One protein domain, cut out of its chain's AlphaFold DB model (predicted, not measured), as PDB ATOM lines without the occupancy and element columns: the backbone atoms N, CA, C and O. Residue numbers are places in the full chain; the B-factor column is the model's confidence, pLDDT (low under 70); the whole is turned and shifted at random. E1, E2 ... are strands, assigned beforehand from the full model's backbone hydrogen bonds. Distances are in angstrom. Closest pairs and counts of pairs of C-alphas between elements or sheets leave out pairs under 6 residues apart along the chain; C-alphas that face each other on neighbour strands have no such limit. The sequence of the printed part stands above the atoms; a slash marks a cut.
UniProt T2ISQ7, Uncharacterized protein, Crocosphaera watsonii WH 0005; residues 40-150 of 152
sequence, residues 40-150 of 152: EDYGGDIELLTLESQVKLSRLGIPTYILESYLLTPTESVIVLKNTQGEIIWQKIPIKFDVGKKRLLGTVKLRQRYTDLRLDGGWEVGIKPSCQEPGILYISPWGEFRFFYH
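Overview. This is residues 40 to 150 of the 152 residues of an uncharacterized protein of Crocosphaera watsonii WH 0005 (UniProt T2ISQ7). Two strongly twisted antiparallel sheets form a sandwich, partly face to face: E1 to E5 make the larger layer and E6 to E9 the smaller. The layers come close where E6 lies by E1, while on the other side E4 and E5 stay apart from E9, leaving the sandwich open there. The printed part has 111 residues with nine named strands, E1 to E9 in chain order, no named helix, and the class all strand. Each sheet is a meander, each strand the antiparallel neighbour of the one before. The whole is compact, with a radius of gyration of the C-alphas of 13.7 A and spans of 39 by 32 by 19 A.

Along the chain. E1, residues 50 to 59, begins at C-alpha 50 (-19.670, 23.387, -47.691), measures 27.4 A and bends by 52 degrees at residue 53. E2, residues 62 to 73, measures 33.3 A; E3, 76 to 83, 23.3 A; E4, 88 to 98, 29.8 A. E5 is residues 101 to 104, E6 108 to 112, E7 123 to 129, E8 135 to 139, and E9 145 to 149, ending at C-alpha 149 (-8.529, 26.689, -24.133).

Arrangement. In the hairpin E1 and E2, N 55 and O 67 are 2.8 A apart, within hydrogen-bond range. So are N 68 and O 80 of E2 and E3, 2.8 A. E4 pairs staggered, with E3 over 88 to 92 and E5 over 95 to 98; N 79 and O 92 are 2.8 A apart, N 96 and O 103 2.7 A. In the other sheet, N 111 and O 126 of E6 and E7 are 2.9 A apart, N 125 and O 137 of E7 and E8 2.8 A, N 138 and O 146 of E8 and E9 2.8 A. Between the sheets, the closest C-alphas of E1 and E6 are Ser 53 and Leu 110, 5.8 A.

Size, cuts and confidence. The printed part has no cut. No link is long. Mean pLDDT of the printed part is 78.0; residues 112 to 122 are among those under 70.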
ATOM      1  N   GLU A  40     -23.906  21.993 -29.171       86.38
ATOM      2  CA  GLU A  40     -25.251  21.484 -29.410       86.38
ATOM      3  C   GLU A  40     -25.226  20.483 -30.551       86.38
ATOM      4  O   GLU A  40     -24.441  20.628 -31.491       86.38
ATOM      5  N   ASP A  41     -26.101  19.487 -30.482       88.25
ATOM      6  CA  ASP A  41     -26.282  18.555 -31.585       88.25
ATOM      7  C   ASP A  41     -26.840  19.292 -32.803       88.25
ATOM      8  O   ASP A  41     -27.783  20.085 -32.716       88.25
ATOM      9  N   TYR A  42     -26.256  19.017 -33.963       91.88
ATOM     10  CA  TYR A  42     -26.812  19.452 -35.233       91.88
ATOM     11  C   TYR A  42     -27.775  18.376 -35.737       91.88
ATOM     12  O   TYR A  42     -27.394  17.220 -35.851       91.88
ATOM     13  N   GLY A  43     -29.017  18.725 -36.065       91.62
ATOM     14  CA  GLY A  43     -29.995  17.778 -36.629       91.62
ATOM     15  C   GLY A  43     -30.177  17.878 -38.147       91.62
ATOM     16  O   GLY A  43     -31.036  17.198 -38.698       91.62
ATOM     17  N   GLY A  44     -29.443  18.779 -38.808       93.12
ATOM     18  CA  GLY A  44     -29.587  19.040 -40.240       93.12
ATOM     19  C   GLY A  44     -28.756  18.109 -41.118       93.12
ATOM     20  O   GLY A  44     -27.952  17.312 -40.634       93.12
ATOM     21  N   ASP A  45     -28.950  18.243 -42.428       92.81
ATOM     22  CA  ASP A  45     -28.228  17.477 -43.438       92.81
ATOM     23  C   ASP A  45     -26.877  18.132 -43.764       92.81
ATOM     24  O   ASP A  45     -26.816  19.269 -44.243       92.81
ATOM     25  N   ILE A  46     -25.790  17.407 -43.498       93.94
ATOM     26  CA  ILE A  46     -24.425  17.879 -43.748       93.94
ATOM     27  C   ILE A  46     -24.068  17.906 -45.238       93.94
ATOM     28  O   ILE A  46     -23.154  18.635 -45.615       93.94
ATOM     29  N   GLU A  47     -24.761  17.141 -46.089       91.62
ATOM     30  CA  GLU A  47     -24.453  17.053 -47.524       91.62
ATOM     31  C   GLU A  47     -24.770  18.362 -48.259       91.62
ATOM     32  O   GLU A  47     -24.213  18.644 -49.320       91.62
ATOM     33  N   LEU A  48     -25.621  19.198 -47.660       92.88
ATOM     34  CA  LEU A  48     -25.969  20.530 -48.150       92.88
ATOM     35  C   LEU A  48     -24.950  21.607 -47.748       92.88
ATOM     36  O   LEU A  48     -25.032  22.740 -48.228       92.88
ATOM     37  N   LEU A  49     -24.012  21.287 -46.852       95.06
ATOM     38  CA  LEU A  49     -23.049  22.239 -46.314       95.06
ATOM     39  C   LEU A  49     -21.721  22.193 -47.075       95.06
ATOM     40  O   LEU A  49     -21.309  21.182 -47.639       95.06
ATOM     41  N   THR A  50     -20.992  23.310 -47.053       94.56
ATOM     42  CA  THR A  50     -19.670  23.387 -47.691       94.56
ATOM     43  C   THR A  50     -18.588  22.902 -46.733       94.56
ATOM     44  O   THR A  50     -18.402  23.495 -45.672       94.56
ATOM     45  N   LEU A  51     -17.837  21.865 -47.111       94.06
ATOM     46  CA  LEU A  51     -16.676  21.395 -46.350       94.06
ATOM     47  C   LEU A  51     -15.577  22.475 -46.319       94.06
ATOM     48  O   LEU A  51     -15.071  22.888 -47.360       94.06
ATOM     49  N   GLU A  52     -15.182  22.907 -45.121       91.25
ATOM     50  CA  GLU A  52     -14.136  23.914 -44.898       91.25
ATOM     51  C   GLU A  52     -12.768  23.276 -44.631       91.25
ATOM     52  O   GLU A  52     -11.746  23.720 -45.159       91.25
ATOM     53  N   SER A  53     -12.721  22.262 -43.766       90.06
ATOM     54  CA  SER A  53     -11.470  21.602 -43.382       90.06
ATOM     55  C   SER A  53     -11.695  20.174 -42.892       90.06
ATOM     56  O   SER A  53     -12.783  19.823 -42.445       90.06
ATOM     57  N   GLN A  54     -10.652  19.347 -42.979       91.44
ATOM     58  CA  GLN A  54     -10.690  17.938 -42.596       91.44
ATOM     59  C   GLN A  54      -9.366  17.523 -41.949       91.44
ATOM     60  O   GLN A  54      -8.291  17.948 -42.378       91.44
ATOM     61  N   VAL A  55      -9.441  16.655 -40.940       87.88
ATOM     62  CA  VAL A  55      -8.294  15.995 -40.310       87.88
ATOM     63  C   VAL A  55      -8.576  14.499 -40.193       87.88
ATOM     64  O   VAL A  55      -9.618  14.085 -39.689       87.88
ATOM     65  N   LYS A  56      -7.627  13.674 -40.645       87.44
ATOM     66  CA  LYS A  56      -7.680  12.217 -40.467       87.44
ATOM     67  C   LYS A  56      -7.090  11.841 -39.115       87.44
ATOM     68  O   LYS A  56      -5.979  12.253 -38.782       87.44
ATOM     69  N   LEU A  57      -7.834  11.041 -38.365       81.62
ATOM     70  CA  LEU A  57      -7.481  10.584 -37.030       81.62
ATOM     71  C   LEU A  57      -7.041   9.123 -37.114       81.62
ATOM     72  O   LEU A  57      -7.833   8.249 -37.472       81.62
ATOM     73  N   SER A  58      -5.767   8.863 -36.817       76.12
ATOM     74  CA  SER A  58      -5.172   7.525 -36.902       76.12
ATOM     75  C   SER A  58      -4.727   7.019 -35.540       76.12
ATOM     76  O   SER A  58      -4.039   7.734 -34.815       76.12
ATOM     77  N   ARG A  59      -5.053   5.772 -35.203       71.94
ATOM     78  CA  ARG A  59      -4.528   5.079 -34.023       71.94
ATOM     79  C   ARG A  59      -3.395   4.158 -34.454       71.94
ATOM     80  O   ARG A  59      -3.602   3.297 -35.302       71.94
ATOM     81  N   LEU A  60      -2.199   4.338 -33.889       70.00
ATOM     82  CA  LEU A  60      -1.012   3.530 -34.227       70.00
ATOM     83  C   LEU A  60      -0.751   3.446 -35.748       70.00
ATOM     84  O   LEU A  60      -0.422   2.391 -36.281       70.00
ATOM     85  N   GLY A  61      -0.949   4.558 -36.464       70.50
ATOM     86  CA  GLY A  61      -0.777   4.631 -37.921       70.50
ATOM     87  C   GLY A  61      -1.961   4.124 -38.753       70.50
ATOM     88  O   GLY A  61      -1.957   4.311 -39.965       70.50
ATOM     89  N   ILE A  62      -2.997   3.553 -38.132       75.44
ATOM     90  CA  ILE A  62      -4.199   3.061 -38.816       75.44
ATOM     91  C   ILE A  62      -5.287   4.145 -38.778       75.44
ATOM     92  O   ILE A  62      -5.716   4.517 -37.682       75.44
ATOM     93  N   PRO A  63      -5.762   4.657 -39.929       82.12
ATOM     94  CA  PRO A  63      -6.887   5.589 -39.972       82.12
ATOM     95  C   PRO A  63      -8.117   4.982 -39.294       82.12
ATOM     96  O   PRO A  63      -8.506   3.863 -39.607       82.12
ATOM     97  N   THR A  64      -8.700   5.705 -38.344       83.75
ATOM     98  CA  THR A  64      -9.840   5.236 -37.539       83.75
ATOM     99  C   THR A  64     -11.055   6.136 -37.729       83.75
ATOM    100  O   THR A  64     -12.159   5.641 -37.941       83.75
ATOM    101  N   TYR A  65     -10.846   7.454 -37.739       87.38
ATOM    102  CA  TYR A  65     -11.913   8.431 -37.932       87.38
ATOM    103  C   TYR A  65     -11.474   9.587 -38.822       87.38
ATOM    104  O   TYR A  65     -10.287   9.805 -39.088       87.38
ATOM    105  N   ILE A  66     -12.459  10.351 -39.266       90.69
ATOM    106  CA  ILE A  66     -12.291  11.565 -40.044       90.69
ATOM    107  C   ILE A  66     -13.072  12.661 -39.327       90.69
ATOM    108  O   ILE A  66     -14.278  12.536 -39.130       90.69
ATOM    109  N   LEU A  67     -12.376  13.721 -38.922       90.81
ATOM    110  CA  LEU A  67     -12.997  14.915 -38.367       90.81
ATOM    111  C   LEU A  67     -13.102  15.973 -39.459       90.81
ATOM    112  O   LEU A  67     -12.104  16.321 -40.090       90.81
ATOM    113  N   GLU A  68     -14.297  16.496 -39.659       93.19
ATOM    114  CA  GLU A  68     -14.614  17.478 -40.686       93.19
ATOM    115  C   GLU A  68     -15.229  18.720 -40.057       93.19
ATOM    116  O   GLU A  68     -15.902  18.653 -39.029       93.19
ATOM    117  N   SER A  69     -14.999  19.865 -40.685       92.81
ATOM    118  CA  SER A  69     -15.700  21.100 -40.380       92.81
ATOM    119  C   SER A  69     -16.393  21.606 -41.633       92.81
ATOM    120  O   SER A  69     -15.755  21.746 -42.677       92.81
ATOM    121  N   TYR A  70     -17.688  21.869 -41.514       94.38
ATOM    122  CA  TYR A  70     -18.562  22.360 -42.571       94.38
ATOM    123  C   TYR A  70     -19.055  23.759 -42.231       94.38
ATOM    124  O   TYR A  70     -19.367  24.016 -41.074       94.38
ATOM    125  N   LEU A  71     -19.183  24.640 -43.218       92.81
ATOM    126  CA  LEU A  71     -19.804  25.952 -43.053       92.81
ATOM    127  C   LEU A  71     -21.327  25.804 -42.988       92.81
ATOM    128  O   LEU A  71     -21.948  25.393 -43.967       92.81
ATOM    129  N   LEU A  72     -21.914  26.168 -41.849       92.25
ATOM    130  CA  LEU A  72     -23.362  26.288 -41.660       92.25
ATOM    131  C   LEU A  72     -23.872  27.632 -42.184       92.25
ATOM    132  O   LEU A  72     -24.886  27.716 -42.869       92.25
ATOM    133  N   THR A  73     -23.128  28.686 -41.869       87.12
ATOM    134  CA  THR A  73     -23.307  30.040 -42.391       87.12
ATOM    135  C   THR A  73     -21.927  30.589 -42.760       87.12
ATOM    136  O   THR A  73     -20.913  29.978 -42.414       87.12
ATOM    137  N   PRO A  74     -21.820  31.757 -43.421       83.75
ATOM    138  CA  PRO A  74     -20.520  32.383 -43.676       83.75
ATOM    139  C   PRO A  74     -19.681  32.642 -42.413       83.75
ATOM    140  O   PRO A  74     -18.498  32.958 -42.515       83.75
ATOM    141  N   THR A  75     -20.290  32.540 -41.230       79.25
ATOM    142  CA  THR A  75     -19.661  32.822 -39.945       79.25
ATOM    143  C   THR A  75     -19.745  31.670 -38.957       79.25
ATOM    144  O   THR A  75     -19.301  31.855 -37.837       79.25
ATOM    145  N   GLU A  76     -20.296  30.507 -39.294       87.88
ATOM    146  CA  GLU A  76     -20.515  29.417 -38.331       87.88
ATOM    147  C   GLU A  76     -20.171  28.078 -38.961       87.88
ATOM    148  O   GLU A  76     -20.446  27.862 -40.141       87.88
ATOM    149  N   SER A  77     -19.624  27.167 -38.156       89.94
ATOM    150  CA  SER A  77     -19.315  25.814 -38.608       89.94
ATOM    151  C   SER A  77     -20.023  24.736 -37.796       89.94
ATOM    152  O   SER A  77     -20.229  24.876 -36.595       89.94
ATOM    153  N   VAL A  78     -20.315  23.617 -38.453       92.19
ATOM    154  CA  VAL A  78     -20.636  22.334 -37.825       92.19
ATOM    155  C   VAL A  78     -19.376  21.480 -37.853       92.19
ATOM    156  O   VAL A  78     -18.688  21.410 -38.874       92.19
ATOM    157  N   ILE A  79     -19.055  20.834 -36.738       91.31
ATOM    158  CA  ILE A  79     -18.003  19.821 -36.669       91.31
ATOM    159  C   ILE A  79     -18.671  18.453 -36.774       91.31
ATOM    160  O   ILE A  79     -19.683  18.207 -36.123       91.31
ATOM    161  N   VAL A  80     -18.111  17.572 -37.593       92.12
ATOM    162  CA  VAL A  80     -18.648  16.234 -37.846       92.12
ATOM    163  C   VAL A  80     -17.538  15.215 -37.651       92.12
ATOM    164  O   VAL A  80     -16.449  15.377 -38.205       92.12
ATOM    165  N   LEU A  81     -17.811  14.148 -36.900       91.12
ATOM    166  CA  LEU A  81     -16.941  12.975 -36.856       91.12
ATOM    167  C   LEU A  81     -17.567  11.844 -37.651       91.12
ATOM    168  O   LEU A  81     -18.709  11.449 -37.410       91.12
ATOM    169  N   LYS A  82     -16.770  11.290 -38.557       92.50
ATOM    170  CA  LYS A  82     -17.120  10.120 -39.348       92.50
ATOM    171  C   LYS A  82     -16.169   8.970 -39.061       92.50
ATOM    172  O   LYS A  82     -14.990   9.192 -38.772       92.50
ATOM    173  N   ASN A  83     -16.649   7.740 -39.190       90.31
ATOM    174  CA  ASN A  83     -15.756   6.590 -39.322       90.31
ATOM    175  C   ASN A  83     -15.150   6.517 -40.734       90.31
ATOM    176  O   ASN A  83     -15.472   7.304 -41.628       90.31
ATOM    177  N   THR A  84     -14.243   5.564 -40.951       88.25
ATOM    178  CA  THR A  84     -13.588   5.373 -42.257       88.25
ATOM    179  C   THR A  84     -14.528   4.929 -43.381       88.25
ATOM    180  O   THR A  84     -14.146   4.987 -44.545       88.25
ATOM    181  N   GLN A  85     -15.740   4.485 -43.047       91.44
ATOM    182  CA  GLN A  85     -16.786   4.063 -43.975       91.44
ATOM    183  C   GLN A  85     -17.691   5.236 -44.390       91.44
ATOM    184  O   GLN A  85     -18.523   5.071 -45.276       91.44
ATOM    185  N   GLY A  86     -17.514   6.414 -43.782       89.81
ATOM    186  CA  GLY A  86     -18.311   7.613 -44.048       89.81
ATOM    187  C   GLY A  86     -19.560   7.749 -43.176       89.81
ATOM    188  O   GLY A  86     -20.286   8.727 -43.327       89.81
ATOM    189  N   GLU A  87     -19.799   6.822 -42.248       92.00
ATOM    190  CA  GLU A  87     -20.903   6.912 -41.292       92.00
ATOM    191  C   GLU A  87     -20.653   8.058 -40.312       92.00
ATOM    192  O   GLU A  87     -19.564   8.169 -39.737       92.00
ATOM    193  N   ILE A  88     -21.669   8.896 -40.121       91.88
ATOM    194  CA  ILE A  88     -21.644   9.992 -39.157       91.88
ATOM    195  C   ILE A  88     -21.848   9.407 -37.763       91.88
ATOM    196  O   ILE A  88     -22.893   8.837 -37.466       91.88
ATOM    197  N   ILE A  89     -20.851   9.587 -36.904       89.38
ATOM    198  CA  ILE A  89     -20.918   9.186 -35.496       89.38
ATOM    199  C   ILE A  89     -21.643  10.271 -34.703       89.38
ATOM    200  O   ILE A  89     -22.493   9.980 -33.869       89.38
ATOM    201  N   TRP A  90     -21.315  11.532 -34.986       89.25
ATOM    202  CA  TRP A  90     -22.014  12.699 -34.460       89.25
ATOM    203  C   TRP A  90     -21.699  13.938 -35.298       89.25
ATOM    204  O   TRP A  90     -20.728  13.992 -36.062       89.25
ATOM    205  N   GLN A  91     -22.518  14.960 -35.087       91.00
ATOM    206  CA  GLN A  91     -22.400  16.276 -35.693       91.00
ATOM    207  C   GLN A  91     -22.813  17.331 -34.665       91.00
ATOM    208  O   GLN A  91     -23.901  17.264 -34.095       91.00
ATOM    209  N   LYS A  92     -21.918  18.275 -34.380       89.12
ATOM    210  CA  LYS A  92     -22.054  19.220 -33.268       89.12
ATOM    211  C   LYS A  92     -21.730  20.644 -33.722       89.12
ATOM    212  O   LYS A  92     -20.772  20.872 -34.464       89.12
ATOM    213  N   ILE A  93     -22.514  21.607 -33.251       88.50
ATOM    214  CA  ILE A  93     -22.257  23.040 -33.399       88.50
ATOM    215  C   ILE A  93     -21.474  23.515 -32.163       88.50
ATOM    216  O   ILE A  93     -21.999  23.426 -31.052       88.50
ATOM    217  N   PRO A  94     -20.240  24.029 -32.318       83.38
ATOM    218  CA  PRO A  94     -19.436  24.522 -31.209       83.38
ATOM    219  C   PRO A  94     -19.947  25.882 -30.706       83.38
ATOM    220  O   PRO A  94     -20.221  26.811 -31.474       83.38
ATOM    221  N   ILE A  95     -20.023  26.019 -29.388       77.88
ATOM    222  CA  ILE A  95     -20.548  27.180 -28.665       77.88
ATOM    223  C   ILE A  95     -19.495  27.686 -27.690       77.88
ATOM    224  O   ILE A  95     -18.716  26.915 -27.185       77.88
ATOM    225  N   LYS A  96     -19.470  28.972 -27.360       73.88
ATOM    226  CA  LYS A  96     -18.688  29.525 -26.253       73.88
ATOM    227  C   LYS A  96     -19.605  30.265 -25.291       73.88
ATOM    228  O   LYS A  96     -20.546  30.937 -25.714       73.88
ATOM    229  N   PHE A  97     -19.290  30.192 -24.001       70.94
ATOM    230  CA  PHE A  97     -19.884  31.055 -22.987       70.94
ATOM    231  C   PHE A  97     -18.931  32.210 -22.678       70.94
ATOM    232  O   PHE A  97     -17.831  32.002 -22.175       70.94
ATOM    233  N   ASP A  98     -19.351  33.431 -23.000       66.31
ATOM    234  CA  ASP A  98     -18.611  34.666 -22.732       66.31
ATOM    235  C   ASP A  98     -19.431  35.546 -21.778       66.31
ATOM    236  O   ASP A  98     -20.530  35.980 -22.124       66.31
ATOM    237  N   VAL A  99     -18.940  35.743 -20.549       71.88
ATOM    238  CA  VAL A  99     -19.637  36.476 -19.467       71.88
ATOM    239  C   VAL A  99     -21.104  36.022 -19.306       71.88
ATOM    240  O   VAL A  99     -22.035  36.824 -19.255       71.88
ATOM    241  N   GLY A 100     -21.333  34.704 -19.308       70.69
ATOM    242  CA  GLY A 100     -22.667  34.101 -19.177       70.69
ATOM    243  C   GLY A 100     -23.547  34.157 -20.434       70.69
ATOM    244  O   GLY A 100     -24.685  33.697 -20.396       70.69
ATOM    245  N   LYS A 101     -23.048  34.682 -21.562       69.94
ATOM    246  CA  LYS A 101     -23.757  34.662 -22.849       69.94
ATOM    247  C   LYS A 101     -23.267  33.520 -23.721       69.94
ATOM    248  O   LYS A 101     -22.080  33.421 -24.018       69.94
ATOM    249  N   LYS A 102     -24.215  32.710 -24.182       77.88
ATOM    250  CA  LYS A 102     -23.999  31.673 -25.186       77.88
ATOM    251  C   LYS A 102     -23.792  32.309 -26.563       77.88
ATOM    252  O   LYS A 102     -24.615  33.120 -26.984       77.88
ATOM    253  N   ARG A 103     -22.711  31.959 -27.261       73.75
ATOM    254  CA  ARG A 103     -22.414  32.415 -28.630       73.75
ATOM    255  C   ARG A 103     -21.842  31.284 -29.469       73.75
ATOM    256  O   ARG A 103     -21.180  30.409 -28.931       73.75
ATOM    257  N   LEU A 104     -22.053  31.330 -30.777       78.00
ATOM    258  CA  LEU A 104     -21.411  30.404 -31.707       78.00
ATOM    259  C   LEU A 104     -19.947  30.795 -31.923       78.00
ATOM    260  O   LEU A 104     -19.595  31.976 -31.889       78.00
ATOM    261  N   LEU A 105     -19.081  29.796 -32.092       71.06
ATOM    262  CA  LEU A 105     -17.629  30.002 -32.091       71.06
ATOM    263  C   LEU A 105     -17.043  30.602 -33.360       71.06
ATOM    264  O   LEU A 105     -15.860  30.937 -33.378       71.06
ATOM    265  N   GLY A 106     -17.854  30.795 -34.390       76.12
ATOM    266  CA  GLY A 106     -17.355  31.232 -35.678       76.12
ATOM    267  C   GLY A 106     -17.141  30.057 -36.633       76.12
ATOM    268  O   GLY A 106     -17.495  28.914 -36.332       76.12
ATOM    269  N   THR A 107     -16.483  30.335 -37.759       79.94
ATOM    270  CA  THR A 107     -15.957  29.270 -38.617       79.94
ATOM    271  C   THR A 107     -14.774  28.575 -37.943       79.94
ATOM    272  O   THR A 107     -13.970  29.231 -37.271       79.94
ATOM    273  N   VAL A 108     -14.658  27.258 -38.103       78.75
ATOM    274  CA  VAL A 108     -13.656  26.428 -37.426       78.75
ATOM    275  C   VAL A 108     -12.713  25.802 -38.441       78.75
ATOM    276  O   VAL A 108     -13.061  24.893 -39.187       78.75
ATOM    277  N   LYS A 109     -11.444  26.217 -38.395       81.38
ATOM    278  CA  LYS A 109     -10.388  25.529 -39.140       81.38
ATOM    279  C   LYS A 109      -9.720  24.480 -38.274       81.38
ATOM    280  O   LYS A 109      -9.113  24.807 -37.249       81.38
ATOM    281  N   LEU A 110      -9.795  23.240 -38.737       82.19
ATOM    282  CA  LEU A 110      -9.102  22.104 -38.157       82.19
ATOM    283  C   LEU A 110      -7.664  22.072 -38.675       82.19
ATOM    284  O   LEU A 110      -7.406  22.191 -39.875       82.19
ATOM    285  N   ARG A 111      -6.709  21.912 -37.764       76.44
ATOM    286  CA  ARG A 111      -5.308  21.662 -38.100       76.44
ATOM    287  C   ARG A 111      -4.854  20.378 -37.442       76.44
ATOM    288  O   ARG A 111      -4.979  20.216 -36.228       76.44
ATOM    289  N   GLN A 112      -4.283  19.495 -38.251       65.56
ATOM    290  CA  GLN A 112      -3.629  18.304 -37.745       65.56
ATOM    291  C   GLN A 112      -2.432  18.730 -36.891       65.56
ATOM    292  O   GLN A 112      -1.514  19.390 -37.382       65.56
ATOM    293  N   ARG A 113      -2.461  18.373 -35.606       63.81
ATOM    294  CA  ARG A 113      -1.306  18.485 -34.722       63.81
ATOM    295  C   ARG A 113      -0.767  17.076 -34.527       63.81
ATOM    296  O   ARG A 113      -1.464  16.209 -34.016       63.81
ATOM    297  N   TYR A 114       0.455  16.837 -34.983       52.75
ATOM    298  CA  TYR A 114       1.144  15.593 -34.672       52.75
ATOM    299  C   TYR A 114       1.581  15.666 -33.211       52.75
ATOM    300  O   TYR A 114       2.238  16.624 -32.802       52.75
ATOM    301  N   THR A 115       1.135  14.702 -32.416       50.31
ATOM    302  CA  THR A 115       1.596  14.501 -31.045       50.31
ATOM    303  C   THR A 115       2.392  13.207 -31.028       50.31
ATOM    304  O   THR A 115       1.896  12.157 -31.435       50.31
ATOM    305  N   ASP A 116       3.636  13.305 -30.572       45.25
ATOM    306  CA  ASP A 116       4.571  12.181 -30.501       45.25
ATOM    307  C   ASP A 116       4.398  11.368 -29.203       45.25
ATOM    308  O   ASP A 116       5.123  10.403 -28.969       45.25
ATOM    309  N   LEU A 117       3.484  11.779 -28.309       41.41
ATOM    310  CA  LEU A 117       3.611  11.490 -26.873       41.41
ATOM    311  C   LEU A 117       2.340  11.037 -26.153       41.41
ATOM    312  O   LEU A 117       2.377  10.825 -24.942       41.41
ATOM    313  N   ARG A 118       1.225  10.839 -26.852       47.59
ATOM    314  CA  ARG A 118      -0.023  10.436 -26.199       47.59
ATOM    315  C   ARG A 118      -0.302   8.937 -26.347       47.59
ATOM    316  O   ARG A 118      -0.853   8.458 -27.333       47.59
ATOM    317  N   LEU A 119       0.158   8.187 -25.338       43.44
ATOM    318  CA  LEU A 119      -0.059   6.742 -25.149       43.44
ATOM    319  C   LEU A 119      -1.501   6.396 -24.711       43.44
ATOM    320  O   LEU A 119      -1.857   5.222 -24.666       43.44
ATOM    321  N   ASP A 120      -2.325   7.405 -24.411       47.72
ATOM    322  CA  ASP A 120      -3.754   7.336 -24.054       47.72
ATOM    323  C   ASP A 120      -4.666   7.025 -25.260       47.72
ATOM    324  O   ASP A 120      -5.844   6.709 -25.095       47.72
ATOM    325  N   GLY A 121      -4.122   7.044 -26.483       56.25
ATOM    326  CA  GLY A 121      -4.793   6.564 -27.694       56.25
ATOM    327  C   GLY A 121      -5.794   7.536 -28.322       56.25
ATOM    328  O   GLY A 121      -6.368   7.189 -29.356       56.25
ATOM    329  N   GLY A 122      -6.000   8.718 -27.736       63.03
ATOM    330  CA  GLY A 122      -6.814   9.783 -28.319       63.03
ATOM    331  C   GLY A 122      -6.049  10.691 -29.286       63.03
ATOM    332  O   GLY A 122      -4.842  10.556 -29.494       63.03
ATOM    333  N   TRP A 123      -6.764  11.638 -29.889       73.94
ATOM    334  CA  TRP A 123      -6.254  12.552 -30.909       73.94
ATOM    335  C   TRP A 123      -6.337  14.002 -30.464       73.94
ATOM    336  O   TRP A 123      -7.368  14.432 -29.962       73.94
ATOM    337  N   GLU A 124      -5.285  14.777 -30.717       73.62
ATOM    338  CA  GLU A 124      -5.305  16.230 -30.547       73.62
ATOM    339  C   GLU A 124      -5.461  16.927 -31.901       73.62
ATOM    340  O   GLU A 124      -4.657  16.749 -32.818       73.62
ATOM    341  N   VAL A 125      -6.482  17.769 -32.020       73.38
ATOM    342  CA  VAL A 125      -6.753  18.576 -33.207       73.38
ATOM    343  C   VAL A 125      -6.728  20.045 -32.817       73.38
ATOM    344  O   VAL A 125      -7.438  20.480 -31.912       73.38
ATOM    345  N   GLY A 126      -5.899  20.832 -33.500       73.88
ATOM    346  CA  GLY A 126      -5.902  22.278 -33.320       73.88
ATOM    347  C   GLY A 126      -7.176  22.864 -33.916       73.88
ATOM    348  O   GLY A 126      -7.442  22.663 -35.102       73.88
ATOM    349  N   ILE A 127      -7.934  23.609 -33.117       72.94
ATOM    350  CA  ILE A 127      -9.085  24.382 -33.580       72.94
ATOM    351  C   ILE A 127      -8.692  25.850 -33.578       72.94
ATOM    352  O   ILE A 127      -8.265  26.391 -32.557       72.94
ATOM    353  N   LYS A 128      -8.843  26.505 -34.729       73.94
ATOM    354  CA  LYS A 128      -8.719  27.957 -34.842       73.94
ATOM    355  C   LYS A 128     -10.067  28.543 -35.264       73.94
ATOM    356  O   LYS A 128     -10.358  28.528 -36.464       73.94
ATOM    357  N   PRO A 129     -10.870  29.041 -34.313       68.75
ATOM    358  CA  PRO A 129     -12.100  29.739 -34.630       68.75
ATOM    359  C   PRO A 129     -11.795  31.121 -35.216       68.75
ATOM    360  O   PRO A 129     -10.787  31.754 -34.875       68.75
ATOM    361  N   SER A 130     -12.660  31.613 -36.098       67.12
ATOM    362  CA  SER A 130     -12.552  32.982 -36.609       67.12
ATOM    363  C   SER A 130     -12.675  34.008 -35.476       67.12
ATOM    364  O   SER A 130     -13.573  33.928 -34.642       67.12
ATOM    365  N   CYS A 131     -11.766  34.990 -35.454       63.72
ATOM    366  CA  CYS A 131     -11.742  36.094 -34.482       63.72
ATOM    367  C   CYS A 131     -11.552  35.685 -33.006       63.72
ATOM    368  O   CYS A 131     -11.851  36.481 -32.117       63.72
ATOM    369  N   GLN A 132     -11.049  34.477 -32.731       67.50
ATOM    370  CA  GLN A 132     -10.792  34.003 -31.368       67.50
ATOM    371  C   GLN A 132      -9.416  33.347 -31.232       67.50
ATOM    372  O   GLN A 132      -8.767  32.983 -32.216       67.50
ATOM    373  N   GLU A 133      -8.975  33.201 -29.983       65.25
ATOM    374  CA  GLU A 133      -7.769  32.445 -29.665       65.25
ATOM    375  C   GLU A 133      -7.946  30.964 -30.035       65.25
ATOM    376  O   GLU A 133      -9.024  30.392 -29.831       65.25
ATOM    377  N   PRO A 134      -6.903  30.335 -30.601       71.31
ATOM    378  CA  PRO A 134      -6.938  28.920 -30.920       71.31
ATOM    379  C   PRO A 134      -6.969  28.071 -29.643       71.31
ATOM    380  O   PRO A 134      -6.553  28.505 -28.571       71.31
ATOM    381  N   GLY A 135      -7.376  26.814 -29.775       71.75
ATOM    382  CA  GLY A 135      -7.179  25.825 -28.722       71.75
ATOM    383  C   GLY A 135      -7.074  24.410 -29.262       71.75
ATOM    384  O   GLY A 135      -6.866  24.200 -30.462       71.75
ATOM    385  N   ILE A 136      -7.167  23.436 -28.361       74.69
ATOM    386  CA  ILE A 136      -6.968  22.020 -28.679       74.69
ATOM    387  C   ILE A 136      -8.251  21.254 -28.395       74.69
ATOM    388  O   ILE A 136      -8.753  21.267 -27.275       74.69
ATOM    389  N   LEU A 137      -8.741  20.542 -29.404       75.56
ATOM    390  CA  LEU A 137      -9.738  19.499 -29.241       75.56
ATOM    391  C   LEU A 137      -9.034  18.160 -29.052       75.56
ATOM    392  O   LEU A 137      -8.332  17.696 -29.945       75.56
ATOM    393  N   TYR A 138      -9.235  17.543 -27.898       75.50
ATOM    394  CA  TYR A 138      -8.905  16.150 -27.657       75.50
ATOM    395  C   TYR A 138     -10.108  15.269 -27.995       75.50
ATOM    396  O   TYR A 138     -11.235  15.591 -27.619       75.50
ATOM    397  N   ILE A 139      -9.858  14.167 -28.694       75.00
ATOM    398  CA  ILE A 139     -10.857  13.188 -29.122       75.00
ATOM    399  C   ILE A 139     -10.437  11.825 -28.586       75.00
ATOM    400  O   ILE A 139      -9.342  11.365 -28.900       75.00
ATOM    401  N   SER A 140     -11.277  11.168 -27.789       72.81
ATOM    402  CA  SER A 140     -10.994   9.823 -27.281       72.81
ATOM    403  C   SER A 140     -11.094   8.776 -28.405       72.81
ATOM    404  O   SER A 140     -11.786   9.017 -29.398       72.81
ATOM    405  N   PRO A 141     -10.476   7.584 -28.258       67.81
ATOM    406  CA  PRO A 141     -10.614   6.467 -29.203       67.81
ATOM    407  C   PRO A 141     -12.059   6.068 -29.535       67.81
ATOM    408  O   PRO A 141     -12.306   5.417 -30.552       67.81
ATOM    409  N   TRP A 142     -12.999   6.420 -28.660       69.81
ATOM    410  CA  TRP A 142     -14.418   6.090 -28.758       69.81
ATOM    411  C   TRP A 142     -15.268   7.264 -29.253       69.81
ATOM    412  O   TRP A 142     -16.482   7.134 -29.356       69.81
ATOM    413  N   GLY A 143     -14.635   8.388 -29.604       64.44
ATOM    414  CA  GLY A 143     -15.320   9.572 -30.104       64.44
ATOM    415  C   GLY A 143     -15.927  10.438 -29.005       64.44
ATOM    416  O   GLY A 143     -16.939  11.067 -29.265       64.44
ATOM    417  N   GLU A 144     -15.340  10.478 -27.806       70.56
ATOM    418  CA  GLU A 144     -15.678  11.458 -26.755       70.56
ATOM    419  C   GLU A 144     -14.752  12.687 -26.861       70.56
ATOM    420  O   GLU A 144     -13.667  12.585 -27.442       70.56
ATOM    421  N   PHE A 145     -15.133  13.847 -26.303       71.31
ATOM    422  CA  PHE A 145     -14.446  15.122 -26.568       71.31
ATOM    423  C   PHE A 145     -14.048  15.900 -25.336       71.31
ATOM    424  O   PHE A 145     -14.850  16.173 -24.449       71.31
ATOM    425  N   ARG A 146     -12.838  16.454 -25.389       66.81
ATOM    426  CA  ARG A 146     -12.431  17.490 -24.451       66.81
ATOM    427  C   ARG A 146     -11.780  18.652 -25.160       66.81
ATOM    428  O   ARG A 146     -10.748  18.496 -25.803       66.81
ATOM    429  N   PHE A 147     -12.367  19.828 -25.019       66.19
ATOM    430  CA  PHE A 147     -11.759  21.045 -25.521       66.19
ATOM    431  C   PHE A 147     -10.947  21.750 -24.428       66.19
ATOM    432  O   PHE A 147     -11.432  21.964 -23.318       66.19
ATOM    433  N   PHE A 148      -9.718  22.139 -24.757       60.44
ATOM    434  CA  PHE A 148      -8.830  22.902 -23.888       60.44
ATOM    435  C   PHE A 148      -8.555  24.272 -24.508       60.44
ATOM    436  O   PHE A 148      -7.941  24.374 -25.579       60.44
ATOM    437  N   TYR A 149      -8.968  25.333 -23.813       59.84
ATOM    438  CA  TYR A 149      -8.529  26.689 -24.133       59.84
ATOM    439  C   TYR A 149      -7.006  26.772 -23.985       59.84
ATOM    440  O   TYR A 149      -6.452  26.288 -23.000       59.84
ATOM    441  N   HIS A 150      -6.318  27.405 -24.935       51.50
ATOM    442  CA  HIS A 150      -4.991  27.951 -24.649       51.50
ATOM    443  C   HIS A 150      -5.173  29.296 -23.941       51.50
ATOM    444  O   HIS A 150      -4.991  30.339 -24.553       51.50
TER     445      HIS A 150